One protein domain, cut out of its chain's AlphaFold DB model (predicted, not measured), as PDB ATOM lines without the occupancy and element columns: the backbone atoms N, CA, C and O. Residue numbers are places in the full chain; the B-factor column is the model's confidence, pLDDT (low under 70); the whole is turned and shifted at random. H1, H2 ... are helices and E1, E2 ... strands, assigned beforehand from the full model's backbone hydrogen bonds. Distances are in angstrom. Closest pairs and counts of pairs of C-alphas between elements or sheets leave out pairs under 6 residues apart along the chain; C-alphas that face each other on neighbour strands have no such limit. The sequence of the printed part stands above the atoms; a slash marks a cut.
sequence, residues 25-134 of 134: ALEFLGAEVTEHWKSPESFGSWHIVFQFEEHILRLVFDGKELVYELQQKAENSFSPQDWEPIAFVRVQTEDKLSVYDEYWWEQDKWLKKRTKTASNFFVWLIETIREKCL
ATOM      1  N   ALA A  25     154.083 109.026 117.140       86.56
ATOM      2  CA  ALA A  25     152.861 109.819 117.229       86.56
ATOM      3  C   ALA A  25     151.600 108.939 117.200       86.56
ATOM      4  O   ALA A  25     150.672 109.187 117.965       86.56
ATOM      5  N   LEU A  26     151.575 107.906 116.354       89.50
ATOM      6  CA  LEU A  26     150.483 106.933 116.284       89.50
ATOM      7  C   LEU A  26     150.371 106.127 117.586       89.50
ATOM      8  O   LEU A  26     149.288 106.044 118.161       89.50
ATOM      9  N   GLU A  27     151.485 105.617 118.105       90.12
ATOM     10  CA  GLU A  27     151.529 104.901 119.386       90.12
ATOM     11  C   GLU A  27     151.060 105.789 120.549       90.12
ATOM     12  O   GLU A  27     150.300 105.343 121.407       90.12
ATOM     13  N   PHE A  28     151.442 107.072 120.559       88.25
ATOM     14  CA  PHE A  28     150.980 108.036 121.563       88.25
ATOM     15  C   PHE A  28     149.461 108.268 121.517       88.25
ATOM     16  O   PHE A  28     148.850 108.547 122.549       88.25
ATOM     17  N   LEU A  29     148.836 108.136 120.344       87.25
ATOM     18  CA  LEU A  29     147.379 108.180 120.209       87.25
ATOM     19  C   LEU A  29     146.688 106.902 120.687       87.25
ATOM     20  O   LEU A  29     145.466 106.905 120.800       87.25
ATOM     21  N   GLY A  30     147.433 105.836 120.972       90.38
ATOM     22  CA  GLY A  30     146.878 104.519 121.271       90.38
ATOM     23  C   GLY A  30     146.621 103.667 120.029       90.38
ATOM     24  O   GLY A  30     145.913 102.669 120.130       90.38
ATOM     25  N   ALA A  31     147.178 104.033 118.869       92.38
ATOM     26  CA  ALA A  31     147.188 103.144 117.715       92.38
ATOM     27  C   ALA A  31     148.255 102.050 117.880       92.38
ATOM     28  O   ALA A  31     149.363 102.308 118.351       92.38
ATOM     29  N   GLU A  32     147.943 100.840 117.431       94.56
ATOM     30  CA  GLU A  32     148.875  99.719 117.366       94.56
ATOM     31  C   GLU A  32     149.436  99.608 115.946       94.56
ATOM     32  O   GLU A  32     148.724  99.245 115.010       94.56
ATOM     33  N   VAL A  33     150.719  99.931 115.761       92.38
ATOM     34  CA  VAL A  33     151.390  99.765 114.465       92.38
ATOM     35  C   VAL A  33     151.711  98.287 114.255       92.38
ATOM     36  O   VAL A  33     152.518  97.710 114.980       92.38
ATOM     37  N   THR A  34     151.102  97.676 113.241       91.25
ATOM     38  CA  THR A  34     151.247  96.240 112.962       91.25
ATOM     39  C   THR A  34     152.325  95.965 111.925       91.25
ATOM     40  O   THR A  34     153.070  94.993 112.042       91.25
ATOM     41  N   GLU A  35     152.446  96.830 110.915       90.44
ATOM     42  CA  GLU A  35     153.395  96.659 109.819       90.44
ATOM     43  C   GLU A  35     153.889  98.007 109.298       90.44
ATOM     44  O   GLU A  35     153.159  98.996 109.247       90.44
ATOM     45  N   HIS A  36     155.132  98.045 108.827       89.94
ATOM     46  CA  HIS A  36     155.616  99.157 108.023       89.94
ATOM     47  C   HIS A  36     156.643  98.673 107.002       89.94
ATOM     48  O   HIS A  36     157.500  97.835 107.293       89.94
ATOM     49  N   TRP A  37     156.600  99.217 105.791       87.56
ATOM     50  CA  TRP A  37     157.552  98.859 104.742       87.56
ATOM     51  C   TRP A  37     157.758  99.999 103.754       87.56
ATOM     52  O   TRP A  37     156.957 100.927 103.649       87.56
ATOM     53  N   LYS A  38     158.855  99.910 103.004       85.12
ATOM     54  CA  LYS A  38     159.121 100.780 101.862       85.12
ATOM     55  C   LYS A  38     158.740 100.035 100.588       85.12
ATOM     56  O   LYS A  38     159.242  98.936 100.371       85.12
ATOM     57  N   SER A  39     157.888 100.626  99.756       81.88
ATOM     58  CA  SER A  39     157.539 100.114  98.429       81.88
ATOM     59  C   SER A  39     158.443 100.758  97.371       81.88
ATOM     60  O   SER A  39     158.315 101.957  97.101       81.88
ATOM     61  N   PRO A  40     159.370 100.008  96.745       69.75
ATOM     62  CA  PRO A  40     160.175 100.530  95.641       69.75
ATOM     63  C   PRO A  40     159.324 100.836  94.402       69.75
ATOM     64  O   PRO A  40     159.631 101.761  93.657       69.75
ATOM     65  N   GLU A  41     158.254 100.065  94.204       67.56
ATOM     66  CA  GLU A  41     157.368 100.118  93.036       67.56
ATOM     67  C   GLU A  41     156.417 101.322  93.083       67.56
ATOM     68  O   GLU A  41     156.009 101.836  92.045       67.56
ATOM     69  N   SER A  42     156.131 101.842  94.280       63.09
ATOM     70  CA  SER A  42     155.304 103.035  94.502       63.09
ATOM     71  C   SER A  42     156.169 104.291  94.648       63.09
ATOM     72  O   SER A  42     156.060 105.013  95.636       63.09
ATOM     73  N   PHE A  43     157.096 104.515  93.713       67.19
ATOM     74  CA  PHE A  43     158.021 105.664  93.714       67.19
ATOM     75  C   PHE A  43     158.888 105.805  94.984       67.19
ATOM     76  O   PHE A  43     159.419 106.874  95.272       67.19
ATOM     77  N   GLY A  44     159.092 104.715  95.732       67.31
ATOM     78  CA  GLY A  44     159.836 104.742  96.992       67.31
ATOM     79  C   GLY A  44     159.013 105.185  98.203       67.31
ATOM     80  O   GLY A  44     159.615 105.550  99.218       67.31
ATOM     81  N   SER A  45     157.682 105.136  98.101       83.62
ATOM     82  CA  SER A  45     156.760 105.448  99.192       83.62
ATOM     83  C   SER A  45     156.918 104.494 100.374       83.62
ATOM     84  O   SER A  45     157.260 103.317 100.226       83.62
ATOM     85  N   TRP A  46     156.648 105.007 101.565       86.88
ATOM     86  CA  TRP A  46     156.506 104.217 102.777       86.88
ATOM     87  C   TRP A  46     155.042 103.925 103.054       86.88
ATOM     88  O   TRP A  46     154.169 104.745 102.779       86.88
ATOM     89  N   HIS A  47     154.801 102.768 103.647       89.50
ATOM     90  CA  HIS A  47     153.502 102.344 104.132       89.50
ATOM     91  C   HIS A  47     153.630 102.043 105.621       89.50
ATOM     92  O   HIS A  47     154.577 101.370 106.029       89.50
ATOM     93  N   ILE A  48     152.686 102.543 106.411       91.25
ATOM     94  CA  ILE A  48     152.536 102.228 107.832       91.25
ATOM     95  C   ILE A  48     151.107 101.740 108.020       91.25
ATOM     96  O   ILE A  48     150.169 102.499 107.788       91.25
ATOM     97  N   VAL A  49     150.945 100.479 108.402       92.12
ATOM     98  CA  VAL A  49     149.655  99.882 108.742       92.12
ATOM     99  C   VAL A  49     149.521  99.872 110.253       92.12
ATOM    100  O   VAL A  49     150.439  99.473 110.971       92.12
ATOM    101  N   PHE A  50     148.378 100.337 110.730       93.38
ATOM    102  CA  PHE A  50     148.097 100.430 112.147       93.38
ATOM    103  C   PHE A  50     146.618 100.196 112.422       93.38
ATOM    104  O   PHE A  50     145.758 100.474 111.585       93.38
ATOM    105  N   GLN A  51     146.333  99.675 113.606       92.69
ATOM    106  CA  GLN A  51     144.989  99.566 114.135       92.69
ATOM    107  C   GLN A  51     144.738 100.724 115.097       92.69
ATOM    108  O   GLN A  51     145.551 100.998 115.975       92.69
ATOM    109  N   PHE A  52     143.613 101.405 114.936       91.75
ATOM    110  CA  PHE A  52     143.135 102.408 115.877       91.75
ATOM    111  C   PHE A  52     141.671 102.101 116.172       91.75
ATOM    112  O   PHE A  52     140.837 102.135 115.268       91.75
ATOM    113  N   GLU A  53     141.388 101.740 117.422       89.31
ATOM    114  CA  GLU A  53     140.083 101.217 117.836       89.31
ATOM    115  C   GLU A  53     139.647 100.021 116.960       89.31
ATOM    116  O   GLU A  53     140.359  99.012 116.889       89.31
ATOM    117  N   GLU A  54     138.500 100.117 116.286       89.00
ATOM    118  CA  GLU A  54     137.968  99.077 115.395       89.00
ATOM    119  C   GLU A  54     138.457  99.221 113.938       89.00
ATOM    120  O   GLU A  54     138.151  98.382 113.088       89.00
ATOM    121  N   HIS A  55     139.257 100.249 113.634       88.31
ATOM    122  CA  HIS A  55     139.688 100.570 112.275       88.31
ATOM    123  C   HIS A  55     141.098 100.058 111.971       88.31
ATOM    124  O   HIS A  55     142.052 100.322 112.705       88.31
ATOM    125  N   ILE A  56     141.252  99.389 110.822       91.25
ATOM    126  CA  ILE A  56     142.560  99.074 110.234       91.25
ATOM    127  C   ILE A  56     142.872 100.135 109.183       91.25
ATOM    128  O   ILE A  56     142.187 100.244 108.160       91.25
ATOM    129  N   LEU A  57     143.924 100.904 109.438       92.31
ATOM    130  CA  LEU A  57     144.322 102.058 108.648       92.31
ATOM    131  C   LEU A  57     145.702 101.843 108.029       92.31
ATOM    132  O   LEU A  57     146.553 101.134 108.569       92.31
ATOM    133  N   ARG A  58     145.930 102.482 106.882       92.62
ATOM    134  CA  ARG A  58     147.234 102.547 106.225       92.62
ATOM    135  C   ARG A  58     147.560 103.985 105.882       92.62
ATOM    136  O   ARG A  58     146.852 104.624 105.111       92.62
ATOM    137  N   LEU A  59     148.669 104.471 106.419       90.94
ATOM    138  CA  LEU A  59     149.276 105.717 105.986       90.94
ATOM    139  C   LEU A  59     150.281 105.414 104.873       90.94
ATOM    140  O   LEU A  59     151.234 104.660 105.077       90.94
ATOM    141  N   VAL A  60     150.071 106.012 103.707       89.12
ATOM    142  CA  VAL A  60     151.009 106.003 102.584       89.12
ATOM    143  C   VAL A  60     151.714 107.350 102.542       89.12
ATOM    144  O   VAL A  60     151.068 108.390 102.615       89.12
ATOM    145  N   PHE A  61     153.038 107.335 102.444       84.31
ATOM    146  CA  PHE A  61     153.871 108.533 102.454       84.31
ATOM    147  C   PHE A  61     154.882 108.509 101.312       84.31
ATOM    148  O   PHE A  61     155.777 107.660 101.290       84.31
ATOM    149  N   ASP A  62     154.796 109.491 100.416       79.62
ATOM    150  CA  ASP A  62     155.850 109.803  99.455       79.62
ATOM    151  C   ASP A  62     156.778 110.866 100.058       79.62
ATOM    152  O   ASP A  62     156.449 112.055 100.137       79.62
ATOM    153  N   GLY A  63     157.970 110.434 100.476       63.78
ATOM    154  CA  GLY A  63     158.953 111.317 101.102       63.78
ATOM    155  C   GLY A  63     159.668 112.282 100.170       63.78
ATOM    156  O   GLY A  63     160.347 113.180 100.661       63.78
ATOM    157  N   LYS A  64     159.522 112.139  98.851       68.12
ATOM    158  CA  LYS A  64     160.068 113.099  97.890       68.12
ATOM    159  C   LYS A  64     159.115 114.272  97.690       68.12
ATOM    160  O   LYS A  64     159.568 115.409  97.584       68.12
ATOM    161  N   GLU A  65     157.816 113.996  97.626       67.31
ATOM    162  CA  GLU A  65     156.796 115.021  97.375       67.31
ATOM    163  C   GLU A  65     156.090 115.524  98.640       67.31
ATOM    164  O   GLU A  65     155.269 116.439  98.551       67.31
ATOM    165  N   LEU A  66     156.432 114.948  99.801       73.75
ATOM    166  CA  LEU A  66     155.785 115.191 101.092       73.75
ATOM    167  C   LEU A  66     154.261 115.062 100.980       73.75
ATOM    168  O   LEU A  66     153.486 115.903 101.448       73.75
ATOM    169  N   VAL A  67     153.848 114.006 100.288       78.12
ATOM    170  CA  VAL A  67     152.453 113.643 100.077       78.12
ATOM    171  C   VAL A  67     152.120 112.499 101.015       78.12
ATOM    172  O   VAL A  67     152.879 111.534 101.125       78.12
ATOM    173  N   TYR A  68     150.979 112.618 101.677       84.25
ATOM    174  CA  TYR A  68     150.483 111.627 102.608       84.25
ATOM    175  C   TYR A  68     149.041 111.295 102.266       84.25
ATOM    176  O   TYR A  68     148.223 112.180 102.014       84.25
ATOM    177  N   GLU A  69     148.729 110.014 102.304       87.38
ATOM    178  CA  GLU A  69     147.394 109.496 102.073       87.38
ATOM    179  C   GLU A  69     147.038 108.562 103.218       87.38
ATOM    180  O   GLU A  69     147.786 107.636 103.533       87.38
ATOM    181  N   LEU A  70     145.907 108.827 103.858       89.56
ATOM    182  CA  LEU A  70     145.336 107.930 104.843       89.56
ATOM    183  C   LEU A  70     144.276 107.087 104.149       89.56
ATOM    184  O   LEU A  70     143.360 107.612 103.512       89.56
ATOM    185  N   GLN A  71     144.413 105.782 104.292       90.94
ATOM    186  CA  GLN A  71     143.517 104.798 103.720       90.94
ATOM    187  C   GLN A  71     142.938 103.926 104.825       90.94
ATOM    188  O   GLN A  71     143.590 103.680 105.840       90.94
ATOM    189  N   GLN A  72     141.738 103.415 104.594       89.75
ATOM    190  CA  GLN A  72     141.078 102.458 105.466       89.75
ATOM    191  C   GLN A  72     140.892 101.139 104.728       89.75
ATOM    192  O   GLN A  72     140.657 101.112 103.519       89.75
ATOM    193  N   LYS A  73     141.017 100.028 105.452       87.62
ATOM    194  CA  LYS A  73     140.674  98.718 104.905       87.62
ATOM    195  C   LYS A  73     139.161  98.640 104.685       87.62
ATOM    196  O   LYS A  73     138.400  98.904 105.613       87.62
ATOM    197  N   ALA A  74     138.732  98.250 103.487       80.75
ATOM    198  CA  ALA A  74     137.310  98.100 103.187       80.75
ATOM    199  C   ALA A  74     136.674  97.011 104.075       80.75
ATOM    200  O   ALA A  74     137.162  95.878 104.118       80.75
ATOM    201  N   GLU A  75     135.569  97.334 104.758       69.75
ATOM    202  CA  GLU A  75     134.905  96.453 105.741       69.75
ATOM    203  C   GLU A  75     134.480  95.097 105.155       69.75
ATOM    204  O   GLU A  75     134.486  94.081 105.845       69.75
ATOM    205  N   ASN A  76     134.161  95.065 103.859       64.56
ATOM    206  CA  ASN A  76     133.652  93.878 103.167       64.56
ATOM    207  C   ASN A  76     134.692  93.181 102.279       64.56
ATOM    208  O   ASN A  76     134.325  92.333 101.462       64.56
ATOM    209  N   SER A  77     135.978  93.522 102.409       65.88
ATOM    210  CA  SER A  77     137.017  92.901 101.594       65.88
ATOM    211  C   SER A  77     137.824  91.835 102.332       65.88
ATOM    212  O   SER A  77     138.413  92.052 103.393       65.88
ATOM    213  N   PHE A  78     137.920  90.672 101.689       56.62
ATOM    214  CA  PHE A  78     138.839  89.594 102.053       56.62
ATOM    215  C   PHE A  78     140.222  89.753 101.404       56.62
ATOM    216  O   PHE A  78     141.140  88.991 101.709       56.62
ATOM    217  N   SER A  79     140.379  90.725 100.501       69.50
ATOM    218  CA  SER A  79     141.636  91.013  99.826       69.50
ATOM    219  C   SER A  79     142.507  91.910 100.714       69.50
ATOM    220  O   SER A  79     142.081  92.991 101.121       69.50
ATOM    221  N   PRO A  80     143.765  91.524 100.997       59.44
ATOM    222  CA  PRO A  80     144.714  92.384 101.708       59.44
ATOM    223  C   PRO A  80     145.120  93.635 100.902       59.44
ATOM    224  O   PRO A  80     145.843  94.491 101.412       59.44
ATOM    225  N   GLN A  81     144.679  93.743  99.645       69.00
ATOM    226  CA  GLN A  81     144.982  94.859  98.749       69.00
ATOM    227  C   GLN A  81     143.866  95.909  98.675       69.00
ATOM    228  O   GLN A  81     144.079  96.949  98.054       69.00
ATOM    229  N   ASP A  82     142.728  95.692  99.336       82.81
ATOM    230  CA  ASP A  82     141.570  96.577  99.202       82.81
ATOM    231  C   ASP A  82     141.608  97.669 100.274       82.81
ATOM    232  O   ASP A  82     141.165  97.502 101.415       82.81
ATOM    233  N   TRP A  83     142.196  98.792  99.874       86.38
ATOM    234  CA  TRP A  83     142.357  99.995 100.675       86.38
ATOM    235  C   TRP A  83     141.622 101.145 100.003       86.38
ATOM    236  O   TRP A  83     141.845 101.416  98.822       86.38
ATOM    237  N   GLU A  84     140.783 101.836 100.761       86.19
ATOM    238  CA  GLU A  84     140.020 102.983 100.285       86.19
ATOM    239  C   GLU A  84     140.637 104.275 100.829       86.19
ATOM    240  O   GLU A  84     140.871 104.374 102.038       86.19
ATOM    241  N   PRO A  85     140.940 105.270  99.977       85.31
ATOM    242  CA  PRO A  85     141.456 106.552 100.436       85.31
ATOM    243  C   PRO A  85     140.379 107.308 101.217       85.31
ATOM    244  O   PRO A  85     139.287 107.546 100.706       85.31
ATOM    245  N   ILE A  86     140.706 107.728 102.441       85.00
ATOM    246  CA  ILE A  86     139.794 108.491 103.311       85.00
ATOM    247  C   ILE A  86     140.248 109.933 103.544       85.00
ATOM    248  O   ILE A  86     139.428 110.784 103.891       85.00
ATOM    249  N   ALA A  87     141.541 110.221 103.360       83.00
ATOM    250  CA  ALA A  87     142.073 111.577 103.401       83.00
ATOM    251  C   ALA A  87     143.411 111.684 102.668       83.00
ATOM    252  O   ALA A  87     144.186 110.729 102.606       83.00
ATOM    253  N   PHE A  88     143.716 112.881 102.176       81.75
ATOM    254  CA  PHE A  88     144.958 113.173 101.475       81.75
ATOM    255  C   PHE A  88     145.507 114.533 101.911       81.75
ATOM    256  O   PHE A  88     144.775 115.515 102.043       81.75
ATOM    257  N   VAL A  89     146.816 114.636 102.106       77.25
ATOM    258  CA  VAL A  89     147.479 115.911 102.385       77.25
ATOM    259  C   VAL A  89     148.777 116.015 101.607       77.25
ATOM    260  O   VAL A  89     149.549 115.067 101.480       77.25
ATOM    261  N   ARG A  90     149.038 117.218 101.105       76.69
ATOM    262  CA  ARG A  90     150.331 117.589 100.545       76.69
ATOM    263  C   ARG A  90     150.939 118.702 101.378       76.69
ATOM    264  O   ARG A  90     150.329 119.765 101.540       76.69
ATOM    265  N   VAL A  91     152.150 118.480 101.864       70.44
ATOM    266  CA  VAL A  91     152.942 119.499 102.556       70.44
ATOM    267  C   VAL A  91     153.616 120.367 101.495       70.44
ATOM    268  O   VAL A  91     154.342 119.864 100.644       70.44
ATOM    269  N   GLN A  92     153.341 121.672 101.492       66.44
ATOM    270  CA  GLN A  92     153.970 122.611 100.552       66.44
ATOM    271  C   GLN A  92     155.312 123.126 101.084       66.44
ATOM    272  O   GLN A  92     156.253 123.288 100.313       66.44
ATOM    273  N   THR A  93     155.385 123.394 102.388       61.19
ATOM    274  CA  THR A  93     156.567 123.852 103.141       61.19
ATOM    275  C   THR A  93     156.444 123.362 104.588       61.19
ATOM    276  O   THR A  93     155.341 122.979 104.978       61.19
ATOM    277  N   GLU A  94     157.519 123.415 105.388       55.50
ATOM    278  CA  GLU A  94     157.533 122.955 106.797       55.50
ATOM    279  C   GLU A  94     156.331 123.470 107.622       55.50
ATOM    280  O   GLU A  94     155.774 122.715 108.413       55.50
ATOM    281  N   ASP A  95     155.833 124.678 107.319       54.38
ATOM    282  CA  ASP A  95     154.706 125.314 108.026       54.38
ATOM    283  C   ASP A  95     153.394 125.420 107.221       54.38
ATOM    284  O   ASP A  95     152.464 126.123 107.626       54.38
ATOM    285  N   LYS A  96     153.293 124.796 106.037       58.97
ATOM    286  CA  LYS A  96     152.108 124.955 105.175       58.97
ATOM    287  C   LYS A  96     151.610 123.639 104.606       58.97
ATOM    288  O   LYS A  96     152.187 123.072 103.678       58.97
ATOM    289  N   LEU A  97     150.451 123.224 105.104       60.38
ATOM    290  CA  LEU A  97     149.720 122.055 104.637       60.38
ATOM    291  C   LEU A  97     148.600 122.441 103.671       60.38
ATOM    292  O   LEU A  97     147.889 123.426 103.867       60.38
ATOM    293  N   SER A  98     148.439 121.653 102.612       62.72
ATOM    294  CA  SER A  98     147.229 121.638 101.789       62.72
ATOM    295  C   SER A  98     146.533 120.300 101.985       62.72
ATOM    296  O   SER A  98     147.015 119.278 101.504       62.72
ATOM    297  N   VAL A  99     145.426 120.328 102.724       61.88
ATOM    298  CA  VAL A  99     144.589 119.163 103.028       61.88
ATOM    299  C   VAL A  99     143.498 119.018 101.970       61.88
ATOM    300  O   VAL A  99     142.949 120.016 101.494       61.88
ATOM    301  N   TYR A 100     143.198 117.779 101.601       63.88
ATOM    302  CA  TYR A 100     142.183 117.417 100.626       63.88
ATOM    303  C   TYR A 100     141.359 116.245 101.175       63.88
ATOM    304  O   TYR A 100     141.899 115.191 101.502       63.88
ATOM    305  N   ASP A 101     140.046 116.448 101.289       55.25
ATOM    306  CA  ASP A 101     139.147 115.484 101.942       55.25
ATOM    307  C   ASP A 101     138.677 114.353 101.005       55.25
ATOM    308  O   ASP A 101     138.141 113.360 101.483       55.25
ATOM    309  N   GLU A 102     138.855 114.485  99.686       53.44
ATOM    310  CA  GLU A 102     138.380 113.513  98.690       53.44
ATOM    311  C   GLU A 102     139.334 113.449  97.490       53.44
ATOM    312  O   GLU A 102     139.780 114.488  97.005       53.44
ATOM    313  N   TYR A 103     139.612 112.242  96.990       52.81
ATOM    314  CA  TYR A 103     140.392 112.001  95.774       52.81
ATOM    315  C   TYR A 103     139.452 111.568  94.640       52.81
ATOM    316  O   TYR A 103     138.797 110.536  94.744       52.81
ATOM    317  N   TRP A 104     139.388 112.335  93.549       44.38
ATOM    318  CA  TRP A 104     138.677 111.949  92.323       44.38
ATOM    319  C   TRP A 104     139.626 112.090  91.129       44.38
ATOM    320  O   TRP A 104     140.158 113.171  90.886       44.38
ATOM    321  N   TRP A 105     139.832 111.009  90.368       41.44
ATOM    322  CA  TRP A 105     140.585 111.021  89.101       41.44
ATOM    323  C   TRP A 105     139.729 111.426  87.891       41.44
ATOM    324  O   TRP A 105     140.203 111.369  86.755       41.44
ATOM    325  N   GLU A 106     138.466 111.806  88.091       41.47
ATOM    326  CA  GLU A 106     137.648 112.307  86.991       41.47
ATOM    327  C   GLU A 106     138.138 113.696  86.587       41.47
ATOM    328  O   GLU A 106     137.983 114.682  87.314       41.47
ATOM    329  N   GLN A 107     138.766 113.725  85.413       41.72
ATOM    330  CA  GLN A 107     139.127 114.915  84.659       41.72
ATOM    331  C   GLN A 107     138.037 115.992  84.839       41.72
ATOM    332  O   GLN A 107     136.865 115.746  84.572       41.72
ATOM    333  N   ASP A 108     138.442 117.163  85.335       42.66
ATOM    334  CA  ASP A 108     137.661 118.408  85.432       42.66
ATOM    335  C   ASP A 108     136.789 118.691  86.672       42.66
ATOM    336  O   ASP A 108     136.204 119.777  86.749       42.66
ATOM    337  N   LYS A 109     136.768 117.852  87.717       44.59
ATOM    338  CA  LYS A 109     136.195 118.266  89.020       44.59
ATOM    339  C   LYS A 109     137.284 118.645  90.012       44.59
ATOM    340  O   LYS A 109     137.879 117.808  90.678       44.59
ATOM    341  N   TRP A 110     137.525 119.949  90.118       43.34
ATOM    342  CA  TRP A 110     138.388 120.526  91.142       43.34
ATOM    343  C   TRP A 110     137.990 120.008  92.527       43.34
ATOM    344  O   TRP A 110     136.839 120.157  92.945       43.34
ATOM    345  N   LEU A 111     138.969 119.424  93.224       53.44
ATOM    346  CA  LEU A 111     138.928 119.073  94.641       53.44
ATOM    347  C   LEU A 111     138.146 120.144  95.409       53.44
ATOM    348  O   LEU A 111     138.438 121.339  95.264       53.44
ATOM    349  N   LYS A 112     137.196 119.751  96.268       48.91
ATOM    350  CA  LYS A 112     136.710 120.661  97.313       48.91
ATOM    351  C   LYS A 112     137.889 120.942  98.236       48.91
ATOM    352  O   LYS A 112     138.123 120.246  99.217       48.91
ATOM    353  N   LYS A 113     138.671 121.956  97.880       50.75
ATOM    354  CA  LYS A 113     139.833 122.407  98.627       50.75
ATOM    355  C   LYS A 113     139.339 123.027  99.925       50.75
ATOM    356  O   LYS A 113     139.105 124.233 100.004       50.75
ATOM    357  N   ARG A 114     139.195 122.214 100.966       51.44
ATOM    358  CA  ARG A 114     139.232 122.730 102.328       51.44
ATOM    359  C   ARG A 114     140.690 122.970 102.665       51.44
ATOM    360  O   ARG A 114     141.399 122.093 103.135       51.44
ATOM    361  N   THR A 115     141.148 124.188 102.403       48.78
ATOM    362  CA  THR A 115     142.442 124.641 102.915       48.78
ATOM    363  C   THR A 115     142.322 124.774 104.436       48.78
ATOM    364  O   THR A 115     142.048 125.855 104.946       48.78
ATOM    365  N   LYS A 116     142.453 123.666 105.170       53.50
ATOM    366  CA  LYS A 116     142.738 123.711 106.603       53.50
ATOM    367  C   LYS A 116     144.230 124.011 106.736       53.50
ATOM    368  O   LYS A 116     145.068 123.251 106.256       53.50
ATOM    369  N   THR A 117     144.566 125.137 107.353       50.41
ATOM    370  CA  THR A 117     145.910 125.359 107.890       50.41
ATOM    371  C   THR A 117     146.033 124.526 109.154       50.41
ATOM    372  O   THR A 117     145.611 124.962 110.220       50.41
ATOM    373  N   ALA A 118     146.565 123.316 109.024       54.34
ATOM    374  CA  ALA A 118     147.110 122.603 110.167       54.34
ATOM    375  C   ALA A 118     148.553 123.079 110.386       54.34
ATOM    376  O   ALA A 118     149.295 123.291 109.426       54.34
ATOM    377  N   SER A 119     148.922 123.276 111.651       59.09
ATOM    378  CA  SER A 119     150.224 123.823 112.049       59.09
ATOM    379  C   SER A 119     151.388 122.901 111.682       59.09
ATOM    380  O   SER A 119     152.501 123.377 111.505       59.09
ATOM    381  N   ASN A 120     151.139 121.587 111.586       71.50
ATOM    382  CA  ASN A 120     152.075 120.577 111.090       71.50
ATOM    383  C   ASN A 120     151.339 119.268 110.734       71.50
ATOM    384  O   ASN A 120     150.158 119.093 111.046       71.50
ATOM    385  N   PHE A 121     152.050 118.349 110.069       75.69
ATOM    386  CA  PHE A 121     151.528 117.061 109.595       75.69
ATOM    387  C   PHE A 121     150.883 116.216 110.704       75.69
ATOM    388  O   PHE A 121     149.820 115.634 110.493       75.69
ATOM    389  N   PHE A 122     151.485 116.174 111.893       76.62
ATOM    390  CA  PHE A 122     150.989 115.345 112.992       76.62
ATOM    391  C   PHE A 122     149.646 115.836 113.520       76.62
ATOM    392  O   PHE A 122     148.763 115.019 113.757       76.62
ATOM    393  N   VAL A 123     149.455 117.155 113.640       77.62
ATOM    394  CA  VAL A 123     148.148 117.721 114.013       77.62
ATOM    395  C   VAL A 123     147.083 117.298 113.006       77.62
ATOM    396  O   VAL A 123     146.033 116.810 113.409       77.62
ATOM    397  N   TRP A 124     147.381 117.399 111.707       82.88
ATOM    398  CA  TRP A 124     146.462 116.939 110.668       82.88
ATOM    399  C   TRP A 124     146.135 115.446 110.796       82.88
ATOM    400  O   TRP A 124     144.964 115.080 110.734       82.88
ATOM    401  N   LEU A 125     147.144 114.591 110.984       81.94
ATOM    402  CA  LEU A 125     146.952 113.144 111.085       81.94
ATOM    403  C   LEU A 125     146.048 112.793 112.274       81.94
ATOM    404  O   LEU A 125     145.088 112.046 112.116       81.94
ATOM    405  N   ILE A 126     146.316 113.387 113.441       82.12
ATOM    406  CA  ILE A 126     145.531 113.190 114.666       82.12
ATOM    407  C   ILE A 126     144.084 113.640 114.463       82.12
ATOM    408  O   ILE A 126     143.156 112.899 114.777       82.12
ATOM    409  N   GLU A 127     143.885 114.860 113.960       83.12
ATOM    410  CA  GLU A 127     142.547 115.413 113.731       83.12
ATOM    411  C   GLU A 127     141.766 114.586 112.716       83.12
ATOM    412  O   GLU A 127     140.582 114.348 112.914       83.12
ATOM    413  N   THR A 128     142.432 114.105 111.667       84.12
ATOM    414  CA  THR A 128     141.801 113.291 110.626       84.12
ATOM    415  C   THR A 128     141.385 111.929 111.162       84.12
ATOM    416  O   THR A 128     140.253 111.521 110.930       84.12
ATOM    417  N   ILE A 129     142.255 111.243 111.914       85.19
ATOM    418  CA  ILE A 129     141.904 109.965 112.552       85.19
ATOM    419  C   ILE A 129     140.716 110.173 113.496       85.19
ATOM    420  O   ILE A 129     139.742 109.437 113.421       85.19
ATOM    421  N   ARG A 130     140.733 111.227 114.320       83.06
ATOM    422  CA  ARG A 130     139.608 111.541 115.215       83.06
ATOM    423  C   ARG A 130     138.321 111.904 114.473       83.06
ATOM    424  O   ARG A 130     137.260 111.537 114.934       83.06
ATOM    425  N   GLU A 131     138.389 112.638 113.364       83.81
ATOM    426  CA  GLU A 131     137.201 113.051 112.595       83.81
ATOM    427  C   GLU A 131     136.584 111.888 111.802       83.81
ATOM    428  O   GLU A 131     135.388 111.908 111.515       83.81
ATOM    429  N   LYS A 132     137.397 110.909 111.393       80.31
ATOM    430  CA  LYS A 132     136.971 109.811 110.515       80.31
ATOM    431  C   LYS A 132     136.711 108.495 111.246       80.31
ATOM    432  O   LYS A 132     136.020 107.652 110.681       80.31
ATOM    433  N   CYS A 133     137.270 108.314 112.441       78.25
ATOM    434  CA  CYS A 133     137.232 107.051 113.181       78.25
ATOM    435  C   CYS A 133     136.598 107.154 114.581       78.25
ATOM    436  O   CYS A 133     136.418 106.114 115.200       78.25
ATOM    437  N   LEU A 134     136.269 108.358 115.078       74.38
ATOM    438  CA  LEU A 134     135.477 108.577 116.307       74.38
ATOM    439  C   LEU A 134     134.122 109.207 115.965       74.38
ATOM    440  O   LEU A 134     133.144 108.925 116.692       74.38
TER     441      LEU A 134
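Overview. This is residues 25 to 134 of the 134 residues of an uncharacterized protein of Acidobacteria bacterium (UniProt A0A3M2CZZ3). A single twisted sheet of six strands curls round one helix, H2, which packs on one face of it. A very short helix, H1, only grazes the sheet near E1 and E2, and residues 104 to 110, in the long link from E6 to H2, stick out from the rest. The printed part has 110 residues, with H1, then strands E1 to E6, then H2 along the chain; the sheet's order is E1 - E2 - E3 - E4 - E5 - E6, all antiparallel, and the class is mixed, helices and strands. The whole is compact and rounded, with a radius of gyration of the C-alphas of 13.9 A and spans of 34 by 33 by 29 A.

Along the chain. The longest strand is E5, residues 83 to 93, 27.9 A from first to last C-alpha; it bends by 62 degrees at residue 86. E4 is residues 67 to 73, 19.6 A long, and E3 is residues 55 to 62, 22.6 A long. E2 is residues 46 to 52, and E1 is residues 32 to 38, beginning at C-alpha 32 (148.875, 99.719, 117.366). E6 is residues 96 to 100. H2, residues 121 to 133, is 17.8 A long and ends at C-alpha 133 (137.232, 107.051, 113.181). H1 is residues 25 to 28, with C-alpha 25 at (152.861, 109.819, 117.229).

Arrangement. The six strands make a meander, each strand the antiparallel neighbour of the one before, with E1 and E6 as edge strands. In the hairpin E4 and E5, N 70 and O 87 are 2.9 A apart, within hydrogen-bond range; so are N 60 and O 69 of E3 and E4, at 2.8 A, and N 50 and O 57 of E2 and E3, at 2.9 A. At the edges, N 49 and O 35 of E2 and E1 are 2.8 A apart, and N 90 and O 98 of E5 and E6 are 2.9 A apart. H2 is on the sheet, making two layers, a helix on one face of a sheet; the closest C-alphas of E5 and H2 are those of Ala 87 and Thr 128, 7.4 A apart. H1 only grazes the sheet, with residues 26 to 27. H1 and H2 are close but not clearly touching, the C-alphas of Ala 25 and Phe 122 being closest at 7.2 A. In H2 every O i to N i+4 pair is within hydrogen-bond range; H1 is too short for such a pair.

Size, cuts and confidence. The C-alphas farthest apart, those of Phe 28 and Asp 108, are 39.9 A apart. The printed part has no cut. The link from E6 to H2 is long, with 20 residues. The mean pLDDT of the printed part is 74.4; residues 40 to 44, 63 to 65, 75 to 81 and 92 to 119 are under 70.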